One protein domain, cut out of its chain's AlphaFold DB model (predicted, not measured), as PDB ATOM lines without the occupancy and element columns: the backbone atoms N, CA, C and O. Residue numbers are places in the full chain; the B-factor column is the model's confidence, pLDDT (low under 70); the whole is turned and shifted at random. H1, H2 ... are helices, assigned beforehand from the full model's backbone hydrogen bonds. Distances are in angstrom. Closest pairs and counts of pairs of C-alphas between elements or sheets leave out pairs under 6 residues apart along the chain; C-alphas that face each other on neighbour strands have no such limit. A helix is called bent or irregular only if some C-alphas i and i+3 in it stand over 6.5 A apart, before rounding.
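Overview. This is residues 71 to 94 and 118 to 201 of the 555 residues of an uncharacterized protein of Coccidioides immitis (UniProt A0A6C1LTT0). A compact, rounded cluster of helices, mostly crossed, is built round H2, which runs through the middle. H1 crosses the first part of H2, H6 crosses its mid part, H4 meets its last residues, and H3 lies side by side with H1; H5 and H7 have the centres farthest from the middle. The printed part has 108 residues with seven named helices, H1 to H7 in that order, and no named strand; its class is all helix, with 77 residues in the helices. The radius of gyration of the C-alphas is 12.9 A, and the C-alphas span 35 by 28 by 25 A.

Along the chain. H1, residues 71 to 84, is 20.1 A long and begins at C-alpha 71 (7.730, 0.849, 5.945). Past the cut, H2, residues 121 to 135, is 21.4 A long. H3, residues 141 to 157, is the longest at 25.8 A; it is irregular, but only just: C-alphas 153 and 156 are 6.6 A apart. H4 is residues 163 to 170, and H5 is residues 174 to 178. H6, residues 181 to 189, is 12.1 A long. H7, residues 192 to 200, is 12.0 A long and ends at C-alpha 200 (18.529, 17.135, -17.092).

Arrangement. H2 is the hub, touching three helices. H1 and H2 touch at a steep tilt of 66 degrees, opposite ways; their closest C-alphas, of Ala 78 and Asp 122, are 4.5 A apart. H2 touches H6 with residues 127 to 131 alone, at a steep tilt of 60 degrees, opposite ways; the closest C-alphas are those of Leu 127 and Ala 185, at 6.0 A. H2 touches H4 with residues 133 to 134 alone, about perpendicular at 82 degrees; the closest C-alphas, of Val 134 and Lys 167, are 4.9 A apart. H1 and H3 touch at a shallow tilt of 14 degrees, the same way, closest at the C-alphas of Ile 72 and Gln 146, 6.1 A apart. H3 and H4 only just touch, with 3 pairs of C-alphas within 8 A, closest at Val 147 and Met 163, 6.2 A. H5 and H6 touch only at the corner by their link; the C-alphas of Trp 176 and Ala 184 are 4.9 A apart. H7 touches no helix, but H3 and H7 are near each other. H1 and H6 are among the pairs that are apart. In H1, H2, H4, H5, H6 and H7 every O i to N i+4 pair is within hydrogen-bond range; in H3 11 of 13 are.

Size, cuts and confidence. The two C-alphas farthest apart, of Ser 91 and Ala 141, are 36.6 A from each other. Residues 95 to 117 are not printed; C-alphas 94 and 118 are 10.3 A apart across the cut. Of the links that are printed whole, each is tight. The mean pLDDT of the printed part is 76.6; residues 89 to 94 and 168 to 181 are among those under 70, and H5 has a mean of 48.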
ATOM      1  N   GLU A  71       6.638   0.880   6.940       76.06
ATOM      2  CA  GLU A  71       7.730   0.849   5.945       76.06
ATOM      3  C   GLU A  71       7.701   2.049   4.981       76.06
ATOM      4  O   GLU A  71       8.727   2.454   4.443       76.06
ATOM      5  N   ILE A  72       6.519   2.630   4.737       79.56
ATOM      6  CA  ILE A  72       6.397   3.845   3.915       79.56
ATOM      7  C   ILE A  72       6.934   5.042   4.690       79.56
ATOM      8  O   ILE A  72       7.644   5.859   4.117       79.56
ATOM      9  N   VAL A  73       6.579   5.131   5.974       85.06
ATOM     10  CA  VAL A  73       6.975   6.240   6.850       85.06
ATOM     11  C   VAL A  73       8.480   6.205   7.084       85.06
ATOM     12  O   VAL A  73       9.138   7.219   6.911       85.06
ATOM     13  N   GLU A  74       9.029   5.027   7.384       87.44
ATOM     14  CA  GLU A  74      10.464   4.833   7.605       87.44
ATOM     15  C   GLU A  74      11.290   5.211   6.371       87.44
ATOM     16  O   GLU A  74      12.279   5.927   6.483       87.44
ATOM     17  N   PHE A  75      10.854   4.804   5.174       91.31
ATOM     18  CA  PHE A  75      11.520   5.200   3.935       91.31
ATOM     19  C   PHE A  75      11.388   6.700   3.635       91.31
ATOM     20  O   PHE A  75      12.356   7.317   3.192       91.31
ATOM     21  N   GLU A  76      10.204   7.288   3.844       91.19
ATOM     22  CA  GLU A  76       9.966   8.724   3.647       91.19
ATOM     23  C   GLU A  76      10.868   9.568   4.557       91.19
ATOM     24  O   GLU A  76      11.532  10.480   4.067       91.19
ATOM     25  N   GLU A  77      10.933   9.235   5.847       91.62
ATOM     26  CA  GLU A  77      11.761   9.932   6.837       91.62
ATOM     27  C   GLU A  77      13.260   9.738   6.565       91.62
ATOM     28  O   GLU A  77      14.010  10.716   6.573       91.62
ATOM     29  N   ALA A  78      13.694   8.513   6.247       91.50
ATOM     30  CA  ALA A  78      15.089   8.225   5.914       91.50
ATOM     31  C   ALA A  78      15.547   8.975   4.655       91.50
ATOM     32  O   ALA A  78      16.647   9.526   4.621       91.50
ATOM     33  N   LEU A  79      14.706   9.032   3.616       93.31
ATOM     34  CA  LEU A  79      15.026   9.764   2.393       93.31
ATOM     35  C   LEU A  79      15.087  11.274   2.635       93.31
ATOM     36  O   LEU A  79      16.005  11.916   2.135       93.31
ATOM     37  N   ASP A  80      14.138  11.838   3.381       92.88
ATOM     38  CA  ASP A  80      14.125  13.270   3.702       92.88
ATOM     39  C   ASP A  80      15.389  13.665   4.479       92.88
ATOM     40  O   ASP A  80      16.133  14.548   4.048       92.88
ATOM     41  N   HIS A  81      15.720  12.918   5.536       89.19
ATOM     42  CA  HIS A  81      16.920  13.157   6.336       89.19
ATOM     43  C   HIS A  81      18.212  12.980   5.523       89.19
ATOM     44  O   HIS A  81      19.105  13.830   5.579       89.19
ATOM     45  N   TYR A  82      18.294  11.933   4.695       88.94
ATOM     46  CA  TYR A  82      19.437  11.710   3.810       88.94
ATOM     47  C   TYR A  82      19.651  12.861   2.814       88.94
ATOM     48  O   TYR A  82      20.788  13.201   2.488       88.94
ATOM     49  N   LEU A  83      18.575  13.470   2.306       88.62
ATOM     50  CA  LEU A  83      18.669  14.587   1.364       88.62
ATOM     51  C   LEU A  83      19.069  15.905   2.039       88.62
ATOM     52  O   LEU A  83      19.684  16.745   1.375       88.62
ATOM     53  N   GLU A  84      18.738  16.096   3.317       87.31
ATOM     54  CA  GLU A  84      19.186  17.251   4.105       87.31
ATOM     55  C   GLU A  84      20.686  17.179   4.427       87.31
ATOM     56  O   GLU A  84      21.399  18.175   4.261       87.31
ATOM     57  N   GLU A  85      21.180  16.003   4.825       80.69
ATOM     58  CA  GLU A  85      22.590  15.768   5.147       80.69
ATOM     59  C   GLU A  85      23.102  14.455   4.515       80.69
ATOM     60  O   GLU A  85      23.138  13.410   5.169       80.69
ATOM     61  N   PRO A  86      23.540  14.485   3.236       76.62
ATOM     62  CA  PRO A  86      24.014  13.287   2.549       76.62
ATOM     63  C   PRO A  86      25.277  12.737   3.213       76.62
ATOM     64  O   PRO A  86      26.367  13.304   3.097       76.62
ATOM     65  N   THR A  87      25.142  11.606   3.898       71.44
ATOM     66  CA  THR A  87      26.243  10.925   4.583       71.44
ATOM     67  C   THR A  87      26.686   9.719   3.762       71.44
ATOM     68  O   THR A  87      26.012   8.699   3.721       71.44
ATOM     69  N   CYS A  88      27.829   9.830   3.085       70.19
ATOM     70  CA  CYS A  88      28.503   8.697   2.447       70.19
ATOM     71  C   CYS A  88      29.841   8.435   3.129       70.19
ATOM     72  O   CYS A  88      30.504   9.370   3.588       70.19
ATOM     73  N   LEU A  89      30.236   7.165   3.207       61.25
ATOM     74  CA  LEU A  89      31.499   6.794   3.832       61.25
ATOM     75  C   LEU A  89      32.674   7.286   2.979       61.25
ATOM     76  O   LEU A  89      32.638   7.243   1.750       61.25
ATOM     77  N   THR A  90      33.717   7.771   3.651       52.25
ATOM     78  CA  THR A  90      34.964   8.220   3.013       52.25
ATOM     79  C   THR A  90      35.834   7.051   2.555       52.25
ATOM     80  O   THR A  90      36.627   7.209   1.630       52.25
ATOM     81  N   SER A  91      35.685   5.889   3.195       49.28
ATOM     82  CA  SER A  91      36.235   4.602   2.775       49.28
ATOM     83  C   SER A  91      35.193   3.807   1.993       49.28
ATOM     84  O   SER A  91      33.999   3.911   2.270       49.28
ATOM     85  N   ASP A  92      35.643   2.995   1.042       55.44
ATOM     86  CA  ASP A  92      34.762   2.174   0.218       55.44
ATOM     87  C   ASP A  92      34.131   1.025   1.048       55.44
ATOM     88  O   ASP A  92      34.864   0.135   1.482       55.44
ATOM     89  N   PRO A  93      32.795   0.993   1.264       53.88
ATOM     90  CA  PRO A  93      32.141  -0.055   2.060       53.88
ATOM     91  C   PRO A  93      32.105  -1.427   1.378       53.88
ATOM     92  O   PRO A  93      31.695  -2.415   1.982       53.88
ATOM     93  N   PHE A  94      32.497  -1.502   0.108       56.84
ATOM     94  CA  PHE A  94      32.589  -2.745  -0.648       56.84
ATOM     95  C   PHE A  94      34.032  -3.261  -0.727       56.84
ATOM     96  O   PHE A  94      34.255  -4.315  -1.323       56.84
ATOM     97  N   GLY A 118      27.782  -1.616   7.431       64.62
ATOM     98  CA  GLY A 118      28.098  -0.571   8.410       64.62
ATOM     99  C   GLY A 118      27.670   0.832   7.966       64.62
ATOM    100  O   GLY A 118      28.269   1.826   8.381       64.62
ATOM    101  N   LEU A 119      26.673   0.924   7.081       73.75
ATOM    102  CA  LEU A 119      26.179   2.192   6.553       73.75
ATOM    103  C   LEU A 119      25.364   2.944   7.619       73.75
ATOM    104  O   LEU A 119      24.732   2.318   8.473       73.75
ATOM    105  N   PRO A 120      25.325   4.290   7.568       81.50
ATOM    106  CA  PRO A 120      24.336   5.057   8.317       81.50
ATOM    107  C   PRO A 120      22.922   4.528   8.041       81.50
ATOM    108  O   PRO A 120      22.589   4.256   6.887       81.50
ATOM    109  N   GLN A 121      22.098   4.406   9.087       83.56
ATOM    110  CA  GLN A 121      20.777   3.769   9.019       83.56
ATOM    111  C   GLN A 121      19.906   4.328   7.883       83.56
ATOM    112  O   GLN A 121      19.317   3.562   7.127       83.56
ATOM    113  N   ASP A 122      19.874   5.651   7.715       86.19
ATOM    114  CA  ASP A 122      19.066   6.280   6.668       86.19
ATOM    115  C   ASP A 122      19.575   5.944   5.262       86.19
ATOM    116  O   ASP A 122      18.783   5.640   4.371       86.19
ATOM    117  N   LEU A 123      20.900   5.923   5.066       84.75
ATOM    118  CA  LEU A 123      21.491   5.524   3.790       84.75
ATOM    119  C   LEU A 123      21.186   4.057   3.477       84.75
ATOM    120  O   LEU A 123      20.843   3.755   2.337       84.75
ATOM    121  N   ASP A 124      21.281   3.157   4.456       84.38
ATOM    122  CA  ASP A 124      20.995   1.731   4.260       84.38
ATOM    123  C   ASP A 124      19.530   1.486   3.863       84.38
ATOM    124  O   ASP A 124      19.246   0.796   2.875       84.38
ATOM    125  N   THR A 125      18.597   2.140   4.561       87.44
ATOM    126  CA  THR A 125      17.157   2.092   4.269       87.44
ATOM    127  C   THR A 125      16.848   2.621   2.868       87.44
ATOM    128  O   THR A 125      16.120   1.981   2.097       87.44
ATOM    129  N   VAL A 126      17.415   3.776   2.498       91.56
ATOM    130  CA  VAL A 126      17.210   4.386   1.175       91.56
ATOM    131  C   VAL A 126      17.821   3.521   0.073       91.56
ATOM    132  O   VAL A 126      17.187   3.307  -0.963       91.56
ATOM    133  N   LEU A 127      19.023   2.993   0.292       88.75
ATOM    134  CA  LEU A 127      19.754   2.159  -0.657       88.75
ATOM    135  C   LEU A 127      19.030   0.843  -0.934       88.75
ATOM    136  O   LEU A 127      18.793   0.515  -2.100       88.75
ATOM    137  N   SER A 128      18.638   0.122   0.114       83.12
ATOM    138  CA  SER A 128      17.934  -1.157  -0.009       83.12
ATOM    139  C   SER A 128      16.590  -0.974  -0.716       83.12
ATOM    140  O   SER A 128      16.304  -1.663  -1.699       83.12
ATOM    141  N   THR A 129      15.821   0.044  -0.317       90.25
ATOM    142  CA  THR A 129      14.537   0.361  -0.959       90.25
ATOM    143  C   THR A 129      14.723   0.760  -2.427       90.25
ATOM    144  O   THR A 129      13.966   0.322  -3.295       90.25
ATOM    145  N   LEU A 130      15.747   1.557  -2.756       92.25
ATOM    146  CA  LEU A 130      16.029   1.953  -4.139       92.25
ATOM    147  C   LEU A 130      16.344   0.743  -5.027       92.25
ATOM    148  O   LEU A 130      15.813   0.650  -6.138       92.25
ATOM    149  N   VAL A 131      17.177  -0.188  -4.550       84.25
ATOM    150  CA  VAL A 131      17.507  -1.422  -5.281       84.25
ATOM    151  C   VAL A 131      16.241  -2.215  -5.593       84.25
ATOM    152  O   VAL A 131      16.018  -2.572  -6.754       84.25
ATOM    153  N   GLU A 132      15.374  -2.416  -4.599       85.25
ATOM    154  CA  GLU A 132      14.107  -3.131  -4.774       85.25
ATOM    155  C   GLU A 132      13.192  -2.454  -5.804       85.25
ATOM    156  O   GLU A 132      12.652  -3.116  -6.696       85.25
ATOM    157  N   LEU A 133      13.032  -1.129  -5.731       86.56
ATOM    158  CA  LEU A 133      12.192  -0.374  -6.669       86.56
ATOM    159  C   LEU A 133      12.729  -0.449  -8.108       86.56
ATOM    160  O   LEU A 133      11.969  -0.629  -9.072       86.56
ATOM    161  N   VAL A 134      14.043  -0.351  -8.292       81.38
ATOM    162  CA  VAL A 134      14.651  -0.437  -9.626       81.38
ATOM    163  C   VAL A 134      14.503  -1.848 -10.205       81.38
ATOM    164  O   VAL A 134      14.150  -1.976 -11.381       81.38
ATOM    165  N   GLN A 135      14.684  -2.894  -9.394       79.25
ATOM    166  CA  GLN A 135      14.568  -4.297  -9.818       79.25
ATOM    167  C   GLN A 135      13.124  -4.758 -10.052       79.25
ATOM    168  O   GLN A 135      12.893  -5.635 -10.886       79.25
ATOM    169  N   ALA A 136      12.139  -4.183  -9.357       73.06
ATOM    170  CA  ALA A 136      10.755  -4.649  -9.414       73.06
ATOM    171  C   ALA A 136      10.159  -4.534 -10.835       73.06
ATOM    172  O   ALA A 136       9.980  -3.424 -11.326       73.06
ATOM    173  N   PRO A 137       9.757  -5.615 -11.523       62.06
ATOM    174  CA  PRO A 137       9.192  -5.505 -12.873       62.06
ATOM    175  C   PRO A 137       7.844  -4.765 -12.891       62.06
ATOM    176  O   PRO A 137       7.533  -4.048 -13.843       62.06
ATOM    177  N   ILE A 138       7.053  -4.905 -11.821       72.38
ATOM    178  CA  ILE A 138       5.773  -4.224 -11.592       72.38
ATOM    179  C   ILE A 138       5.724  -3.814 -10.117       72.38
ATOM    180  O   ILE A 138       6.048  -4.623  -9.252       72.38
ATOM    181  N   TYR A 139       5.301  -2.580  -9.828       78.38
ATOM    182  CA  TYR A 139       5.197  -2.094  -8.451       78.38
ATOM    183  C   TYR A 139       3.981  -2.658  -7.721       78.38
ATOM    184  O   TYR A 139       2.857  -2.617  -8.228       78.38
ATOM    185  N   THR A 140       4.191  -3.102  -6.485       83.69
ATOM    186  CA  THR A 140       3.106  -3.370  -5.533       83.69
ATOM    187  C   THR A 140       2.423  -2.067  -5.087       83.69
ATOM    188  O   THR A 140       2.880  -0.961  -5.385       83.69
ATOM    189  N   ALA A 141       1.317  -2.169  -4.341       83.00
ATOM    190  CA  ALA A 141       0.652  -0.995  -3.764       83.00
ATOM    191  C   ALA A 141       1.568  -0.212  -2.801       83.00
ATOM    192  O   ALA A 141       1.519   1.019  -2.781       83.00
ATOM    193  N   LEU A 142       2.417  -0.929  -2.056       84.38
ATOM    194  CA  LEU A 142       3.449  -0.373  -1.183       84.38
ATOM    195  C   LEU A 142       4.520   0.364  -1.995       84.38
ATOM    196  O   LEU A 142       4.714   1.562  -1.818       84.38
ATOM    197  N   GLN A 143       5.127  -0.317  -2.967       86.31
ATOM    198  CA  GLN A 143       6.171   0.262  -3.817       86.31
ATOM    199  C   GLN A 143       5.655   1.456  -4.620       86.31
ATOM    200  O   GLN A 143       6.355   2.439  -4.806       86.31
ATOM    201  N   THR A 144       4.387   1.436  -5.034       88.00
ATOM    202  CA  THR A 144       3.750   2.586  -5.692       88.00
ATOM    203  C   THR A 144       3.691   3.814  -4.775       88.00
ATOM    204  O   THR A 144       3.736   4.942  -5.266       88.00
ATOM    205  N   ARG A 145       3.567   3.629  -3.456       88.44
ATOM    206  CA  ARG A 145       3.637   4.724  -2.476       88.44
ATOM    207  C   ARG A 145       5.077   5.199  -2.287       88.44
ATOM    208  O   ARG A 145       5.291   6.397  -2.398       88.44
ATOM    209  N   GLN A 146       6.039   4.289  -2.136       91.88
ATOM    210  CA  GLN A 146       7.468   4.628  -2.034       91.88
ATOM    211  C   GLN A 146       7.982   5.363  -3.285       91.88
ATOM    212  O   GLN A 146       8.682   6.359  -3.183       91.88
ATOM    213  N   VAL A 147       7.550   4.960  -4.484       92.88
ATOM    214  CA  VAL A 147       7.844   5.668  -5.745       92.88
ATOM    215  C   VAL A 147       7.321   7.107  -5.711       92.88
ATOM    216  O   VAL A 147       8.016   8.025  -6.132       92.88
ATOM    217  N   LYS A 148       6.100   7.316  -5.201       92.75
ATOM    218  CA  LYS A 148       5.513   8.659  -5.071       92.75
ATOM    219  C   LYS A 148       6.246   9.508  -4.037       92.75
ATOM    220  O   LYS A 148       6.412  10.697  -4.277       92.75
ATOM    221  N   ALA A 149       6.653   8.908  -2.921       92.06
ATOM    222  CA  ALA A 149       7.471   9.553  -1.899       92.06
ATOM    223  C   ALA A 149       8.822   9.999  -2.468       92.06
ATOM    224  O   ALA A 149       9.169  11.173  -2.373       92.06
ATOM    225  N   TRP A 150       9.522   9.084  -3.148       94.81
ATOM    226  CA  TRP A 150      10.774   9.372  -3.843       94.81
ATOM    227  C   TRP A 150      10.618  10.545  -4.806       94.81
ATOM    228  O   TRP A 150      11.361  11.515  -4.715       94.81
ATOM    229  N   ASP A 151       9.634  10.492  -5.709       95.00
ATOM    230  CA  ASP A 151       9.421  11.556  -6.693       95.00
ATOM    231  C   ASP A 151       9.100  12.897  -6.011       95.00
ATOM    232  O   ASP A 151       9.664  13.922  -6.389       95.00
ATOM    233  N   ALA A 152       8.263  12.902  -4.968       94.50
ATOM    234  CA  ALA A 152       7.886  14.121  -4.252       94.50
ATOM    235  C   ALA A 152       9.065  14.799  -3.530       94.50
ATOM    236  O   ALA A 152       9.140  16.028  -3.531       94.50
ATOM    237  N   LEU A 153       9.974  14.017  -2.940       93.75
ATOM    238  CA  LEU A 153      11.151  14.522  -2.221       93.75
ATOM    239  C   LEU A 153      12.312  14.865  -3.166       93.75
ATOM    240  O   LEU A 153      13.023  15.849  -2.960       93.75
ATOM    241  N   MET A 154      12.482  14.102  -4.248       93.06
ATOM    242  CA  MET A 154      13.557  14.321  -5.217       93.06
ATOM    243  C   MET A 154      13.257  15.465  -6.179       93.06
ATOM    244  O   MET A 154      14.178  16.186  -6.546       93.06
ATOM    245  N   GLU A 155      12.010  15.677  -6.607       91.50
ATOM    246  CA  GLU A 155      11.683  16.693  -7.618       91.50
ATOM    247  C   GLU A 155      12.123  18.133  -7.273       91.50
ATOM    248  O   GLU A 155      12.660  18.802  -8.164       91.50
ATOM    249  N   PRO A 156      11.964  18.636  -6.032       91.25
ATOM    250  CA  PRO A 156      12.371  19.995  -5.666       91.25
ATOM    251  C   PRO A 156      13.869  20.275  -5.864       91.25
ATOM    252  O   PRO A 156      14.237  21.316  -6.414       91.25
ATOM    253  N   ASN A 157      14.733  19.336  -5.467       84.81
ATOM    254  CA  ASN A 157      16.194  19.502  -5.481       84.81
ATOM    255  C   ASN A 157      16.840  18.858  -6.727       84.81
ATOM    256  O   ASN A 157      17.779  19.384  -7.342       84.81
ATOM    257  N   TYR A 158      16.275  17.741  -7.177       88.88
ATOM    258  CA  TYR A 158      16.778  16.876  -8.238       88.88
ATOM    259  C   TYR A 158      15.689  16.466  -9.260       88.88
ATOM    260  O   TYR A 158      15.419  15.279  -9.443       88.88
ATOM    261  N   PRO A 159      15.105  17.409 -10.028       88.81
ATOM    262  CA  PRO A 159      13.931  17.147 -10.874       88.81
ATOM    263  C   PRO A 159      14.151  16.186 -12.052       88.81
ATOM    264  O   PRO A 159      13.184  15.799 -12.703       88.81
ATOM    265  N   ALA A 160      15.391  15.801 -12.374       78.25
ATOM    266  CA  ALA A 160      15.648  14.753 -13.368       78.25
ATOM    267  C   ALA A 160      15.809  13.351 -12.763       78.25
ATOM    268  O   ALA A 160      15.960  12.388 -13.512       78.25
ATOM    269  N   LEU A 161      15.772  13.223 -11.436       88.00
ATOM    270  CA  LEU A 161      15.943  11.963 -10.714       88.00
ATOM    271  C   LEU A 161      14.609  11.360 -10.267       88.00
ATOM    272  O   LEU A 161      14.525  10.735  -9.215       88.00
ATOM    273  N   THR A 162      13.565  11.500 -11.086       91.62
ATOM    274  CA  THR A 162      12.310  10.772 -10.862       91.62
ATOM    275  C   THR A 162      12.536   9.272 -11.012       91.62
ATOM    276  O   THR A 162      13.319   8.840 -11.862       91.62
ATOM    277  N   MET A 163      11.816   8.453 -10.255       90.12
ATOM    278  CA  MET A 163      11.960   7.001 -10.213       90.12
ATOM    279  C   MET A 163      11.807   6.364 -11.597       90.12
ATOM    280  O   MET A 163      12.518   5.427 -11.947       90.12
ATOM    281  N   LYS A 164      10.935   6.919 -12.448       80.19
ATOM    282  CA  LYS A 164      10.826   6.510 -13.859       80.19
ATOM    283  C   LYS A 164      12.152   6.673 -14.613       80.19
ATOM    284  O   LYS A 164      12.526   5.797 -15.392       80.19
ATOM    285  N   THR A 165      12.828   7.800 -14.416       74.19
ATOM    286  CA  THR A 165      14.092   8.135 -15.083       74.19
ATOM    287  C   THR A 165      15.248   7.348 -14.476       74.19
ATOM    288  O   THR A 165      16.032   6.758 -15.215       74.19
ATOM    289  N   VAL A 166      15.304   7.282 -13.145       82.38
ATOM    290  CA  VAL A 166      16.310   6.544 -12.373       82.38
ATOM    291  C   VAL A 166      16.284   5.068 -12.734       82.38
ATOM    292  O   VAL A 166      17.306   4.527 -13.132       82.38
ATOM    293  N   LYS A 167      15.113   4.430 -12.737       78.25
ATOM    294  CA  LYS A 167      14.977   3.020 -13.114       78.25
ATOM    295  C   LYS A 167      15.424   2.727 -14.541       78.25
ATOM    296  O   LYS A 167      16.169   1.780 -14.772       78.25
ATOM    297  N   ALA A 168      14.989   3.544 -15.502       67.25
ATOM    298  CA  ALA A 168      15.401   3.388 -16.895       67.25
ATOM    299  C   ALA A 168      16.918   3.570 -17.070       67.25
ATOM    300  O   ALA A 168      17.530   2.880 -17.883       67.25
ATOM    301  N   PHE A 169      17.517   4.487 -16.306       69.56
ATOM    302  CA  PHE A 169      18.956   4.724 -16.296       69.56
ATOM    303  C   PHE A 169      19.722   3.564 -15.649       69.56
ATOM    304  O   PHE A 169      20.589   2.986 -16.299       69.56
ATOM    305  N   MET A 170      19.385   3.196 -14.412       67.75
ATOM    306  CA  MET A 170      20.119   2.210 -13.614       67.75
ATOM    307  C   MET A 170      20.107   0.825 -14.262       67.75
ATOM    308  O   MET A 170      21.165   0.227 -14.394       67.75
ATOM    309  N   LEU A 171      18.970   0.361 -14.798       59.47
ATOM    310  CA  LEU A 171      18.912  -0.921 -15.525       59.47
ATOM    311  C   LEU A 171      19.768  -0.932 -16.806       59.47
ATOM    312  O   LEU A 171      20.175  -1.991 -17.288       59.47
ATOM    313  N   GLY A 172      20.023   0.240 -17.391       46.09
ATOM    314  CA  GLY A 172      20.891   0.404 -18.555       46.09
ATOM    315  C   GLY A 172      22.359   0.654 -18.209       46.09
ATOM    316  O   GLY A 172      23.200   0.566 -19.102       46.09
ATOM    317  N   TRP A 173      22.667   0.968 -16.952       55.41
ATOM    318  CA  TRP A 173      23.988   1.395 -16.509       55.41
ATOM    319  C   TRP A 173      24.933   0.198 -16.349       55.41
ATOM    320  O   TRP A 173      24.549  -0.842 -15.822       55.41
ATOM    321  N   SER A 174      26.173   0.335 -16.822       47.03
ATOM    322  CA  SER A 174      27.199  -0.711 -16.754       47.03
ATOM    323  C   SER A 174      27.488  -1.137 -15.319       47.03
ATOM    324  O   SER A 174      27.427  -2.327 -15.049       47.03
ATOM    325  N   VAL A 175      27.675  -0.192 -14.392       47.94
ATOM    326  CA  VAL A 175      27.949  -0.479 -12.969       47.94
ATOM    327  C   VAL A 175      26.872  -1.373 -12.353       47.94
ATOM    328  O   VAL A 175      27.187  -2.297 -11.612       47.94
ATOM    329  N   TRP A 176      25.602  -1.166 -12.710       58.00
ATOM    330  CA  TRP A 176      24.499  -2.017 -12.251       58.00
ATOM    331  C   TRP A 176      24.627  -3.463 -12.739       58.00
ATOM    332  O   TRP A 176      24.299  -4.394 -12.006       58.00
ATOM    333  N   LYS A 177      25.102  -3.650 -13.973       45.91
ATOM    334  CA  LYS A 177      25.250  -4.963 -14.613       45.91
ATOM    335  C   LYS A 177      26.538  -5.677 -14.206       45.91
ATOM    336  O   LYS A 177      26.497  -6.883 -14.023       45.91
ATOM    337  N   SER A 178      27.650  -4.954 -14.074       42.69
ATOM    338  CA  SER A 178      28.979  -5.527 -13.822       42.69
ATOM    339  C   SER A 178      29.374  -5.543 -12.347       42.69
ATOM    340  O   SER A 178      29.998  -6.492 -11.896       42.69
ATOM    341  N   ARG A 179      28.997  -4.520 -11.568       46.56
ATOM    342  CA  ARG A 179      29.347  -4.401 -10.137       46.56
ATOM    343  C   ARG A 179      28.178  -4.711  -9.197       46.56
ATOM    344  O   ARG A 179      28.334  -4.696  -7.977       46.56
ATOM    345  N   GLY A 180      27.010  -5.012  -9.761       50.62
ATOM    346  CA  GLY A 180      25.802  -5.385  -9.035       50.62
ATOM    347  C   GLY A 180      24.957  -4.199  -8.561       50.62
ATOM    348  O   GLY A 180      25.403  -3.054  -8.452       50.62
ATOM    349  N   ALA A 181      23.692  -4.495  -8.259       65.06
ATOM    350  CA  ALA A 181      22.672  -3.491  -7.961       65.06
ATOM    351  C   ALA A 181      22.979  -2.645  -6.712       65.06
ATOM    352  O   ALA A 181      22.772  -1.433  -6.729       65.06
ATOM    353  N   LEU A 182      23.512  -3.273  -5.658       70.25
ATOM    354  CA  LEU A 182      23.831  -2.623  -4.381       70.25
ATOM    355  C   LEU A 182      24.929  -1.557  -4.547       70.25
ATOM    356  O   LEU A 182      24.777  -0.427  -4.089       70.25
ATOM    357  N   ARG A 183      26.003  -1.896  -5.275       68.62
ATOM    358  CA  ARG A 183      27.116  -0.984  -5.574       68.62
ATOM    359  C   ARG A 183      26.668   0.182  -6.442       68.62
ATOM    360  O   ARG A 183      26.975   1.331  -6.142       68.62
ATOM    361  N   ALA A 184      25.908  -0.110  -7.494       63.53
ATOM    362  CA  ALA A 184      25.364   0.917  -8.370       63.53
ATOM    363  C   ALA A 184      24.435   1.878  -7.612       63.53
ATOM    364  O   ALA A 184      24.543   3.091  -7.770       63.53
ATOM    365  N   ALA A 185      23.544   1.362  -6.764       78.62
ATOM    366  CA  ALA A 185      22.673   2.196  -5.939       78.62
ATOM    367  C   ALA A 185      23.468   3.078  -4.966       78.62
ATOM    368  O   ALA A 185      23.179   4.270  -4.878       78.62
ATOM    369  N   TYR A 186      24.502   2.536  -4.313       78.12
ATOM    370  CA  TYR A 186      25.399   3.308  -3.448       78.12
ATOM    371  C   TYR A 186      26.089   4.452  -4.200       78.12
ATOM    372  O   TYR A 186      25.977   5.613  -3.810       78.12
ATOM    373  N   GLU A 187      26.755   4.152  -5.318       66.25
ATOM    374  CA  GLU A 187      27.457   5.161  -6.120       66.25
ATOM    375  C   GLU A 187      26.502   6.235  -6.663       66.25
ATOM    376  O   GLU A 187      26.860   7.414  -6.728       66.25
ATOM    377  N   PHE A 188      25.277   5.839  -7.025       78.81
ATOM    378  CA  PHE A 188      24.228   6.755  -7.461       78.81
ATOM    379  C   PHE A 188      23.802   7.716  -6.345       78.81
ATOM    380  O   PHE A 188      23.796   8.932  -6.558       78.81
ATOM    381  N   LEU A 189      23.478   7.183  -5.162       83.88
ATOM    382  CA  LEU A 189      23.051   7.967  -4.000       83.88
ATOM    383  C   LEU A 189      24.163   8.913  -3.536       83.88
ATOM    384  O   LEU A 189      23.924  10.098  -3.330       83.88
ATOM    385  N   CYS A 190      25.416   8.467  -3.522       78.81
ATOM    386  CA  CYS A 190      26.531   9.326  -3.125       78.81
ATOM    387  C   CYS A 190      26.860  10.458  -4.113       78.81
ATOM    388  O   CYS A 190      27.699  11.305  -3.808       78.81
ATOM    389  N   ASN A 191      26.204  10.520  -5.281       65.44
ATOM    390  CA  ASN A 191      26.492  11.503  -6.330       65.44
ATOM    391  C   ASN A 191      25.229  12.132  -6.965       65.44
ATOM    392  O   ASN A 191      25.235  12.518  -8.141       65.44
ATOM    393  N   LEU A 192      24.133  12.296  -6.208       77.88
ATOM    394  CA  LEU A 192      22.831  12.773  -6.725       77.88
ATOM    395  C   LEU A 192      22.908  14.061  -7.565       77.88
ATOM    396  O   LEU A 192      22.290  14.158  -8.629       77.88
ATOM    397  N   ALA A 193      23.687  15.062  -7.144       71.69
ATOM    398  CA  ALA A 193      23.799  16.331  -7.875       71.69
ATOM    399  C   ALA A 193      24.355  16.151  -9.298       71.69
ATOM    400  O   ALA A 193      23.858  16.760 -10.255       71.69
ATOM    401  N   GLN A 194      25.347  15.275  -9.443       55.56
ATOM    402  CA  GLN A 194      25.994  14.960 -10.709       55.56
ATOM    403  C   GLN A 194      25.035  14.205 -11.639       55.56
ATOM    404  O   GLN A 194      24.860  14.594 -12.799       55.56
ATOM    405  N   PHE A 195      24.345  13.182 -11.126       67.25
ATOM    406  CA  PHE A 195      23.364  12.416 -11.900       67.25
ATOM    407  C   PHE A 195      22.158  13.265 -12.314       67.25
ATOM    408  O   PHE A 195      21.707  13.180 -13.459       67.25
ATOM    409  N   ASN A 196      21.682  14.158 -11.447       75.88
ATOM    410  CA  ASN A 196      20.616  15.103 -11.779       75.88
ATOM    411  C   ASN A 196      21.027  16.036 -12.926       75.88
ATOM    412  O   ASN A 196      20.266  16.237 -13.871       75.88
ATOM    413  N   ALA A 197      22.244  16.588 -12.889       61.97
ATOM    414  CA  ALA A 197      22.762  17.419 -13.976       61.97
ATOM    415  C   ALA A 197      22.908  16.632 -15.292       61.97
ATOM    416  O   ALA A 197      22.607  17.163 -16.366       61.97
ATOM    417  N   ARG A 198      23.324  15.361 -15.209       55.72
ATOM    418  CA  ARG A 198      23.465  14.447 -16.353       55.72
ATOM    419  C   ARG A 198      22.121  14.149 -17.016       55.72
ATOM    420  O   ARG A 198      22.022  14.248 -18.237       55.72
ATOM    421  N   LEU A 199      21.093  13.842 -16.227       65.12
ATOM    422  CA  LEU A 199      19.765  13.458 -16.718       65.12
ATOM    423  C   LEU A 199      18.887  14.660 -17.126       65.12
ATOM    424  O   LEU A 199      17.987  14.506 -17.949       65.12
ATOM    425  N   LYS A 200      19.180  15.880 -16.643       64.38
ATOM    426  CA  LYS A 200      18.529  17.135 -17.092       64.38
ATOM    427  C   LYS A 200      18.837  17.501 -18.547       64.38
ATOM    428  O   LYS A 200      18.031  18.166 -19.203       64.38
ATOM    429  N   LYS A 201      20.006  17.123 -19.067       51.34
ATOM    430  CA  LYS A 201      20.391  17.433 -20.448       51.34
ATOM    431  C   LYS A 201      19.619  16.495 -21.397       51.34
ATOM    432  O   LYS A 201      19.921  15.315 -21.507       51.34
TER     433      LYS A 201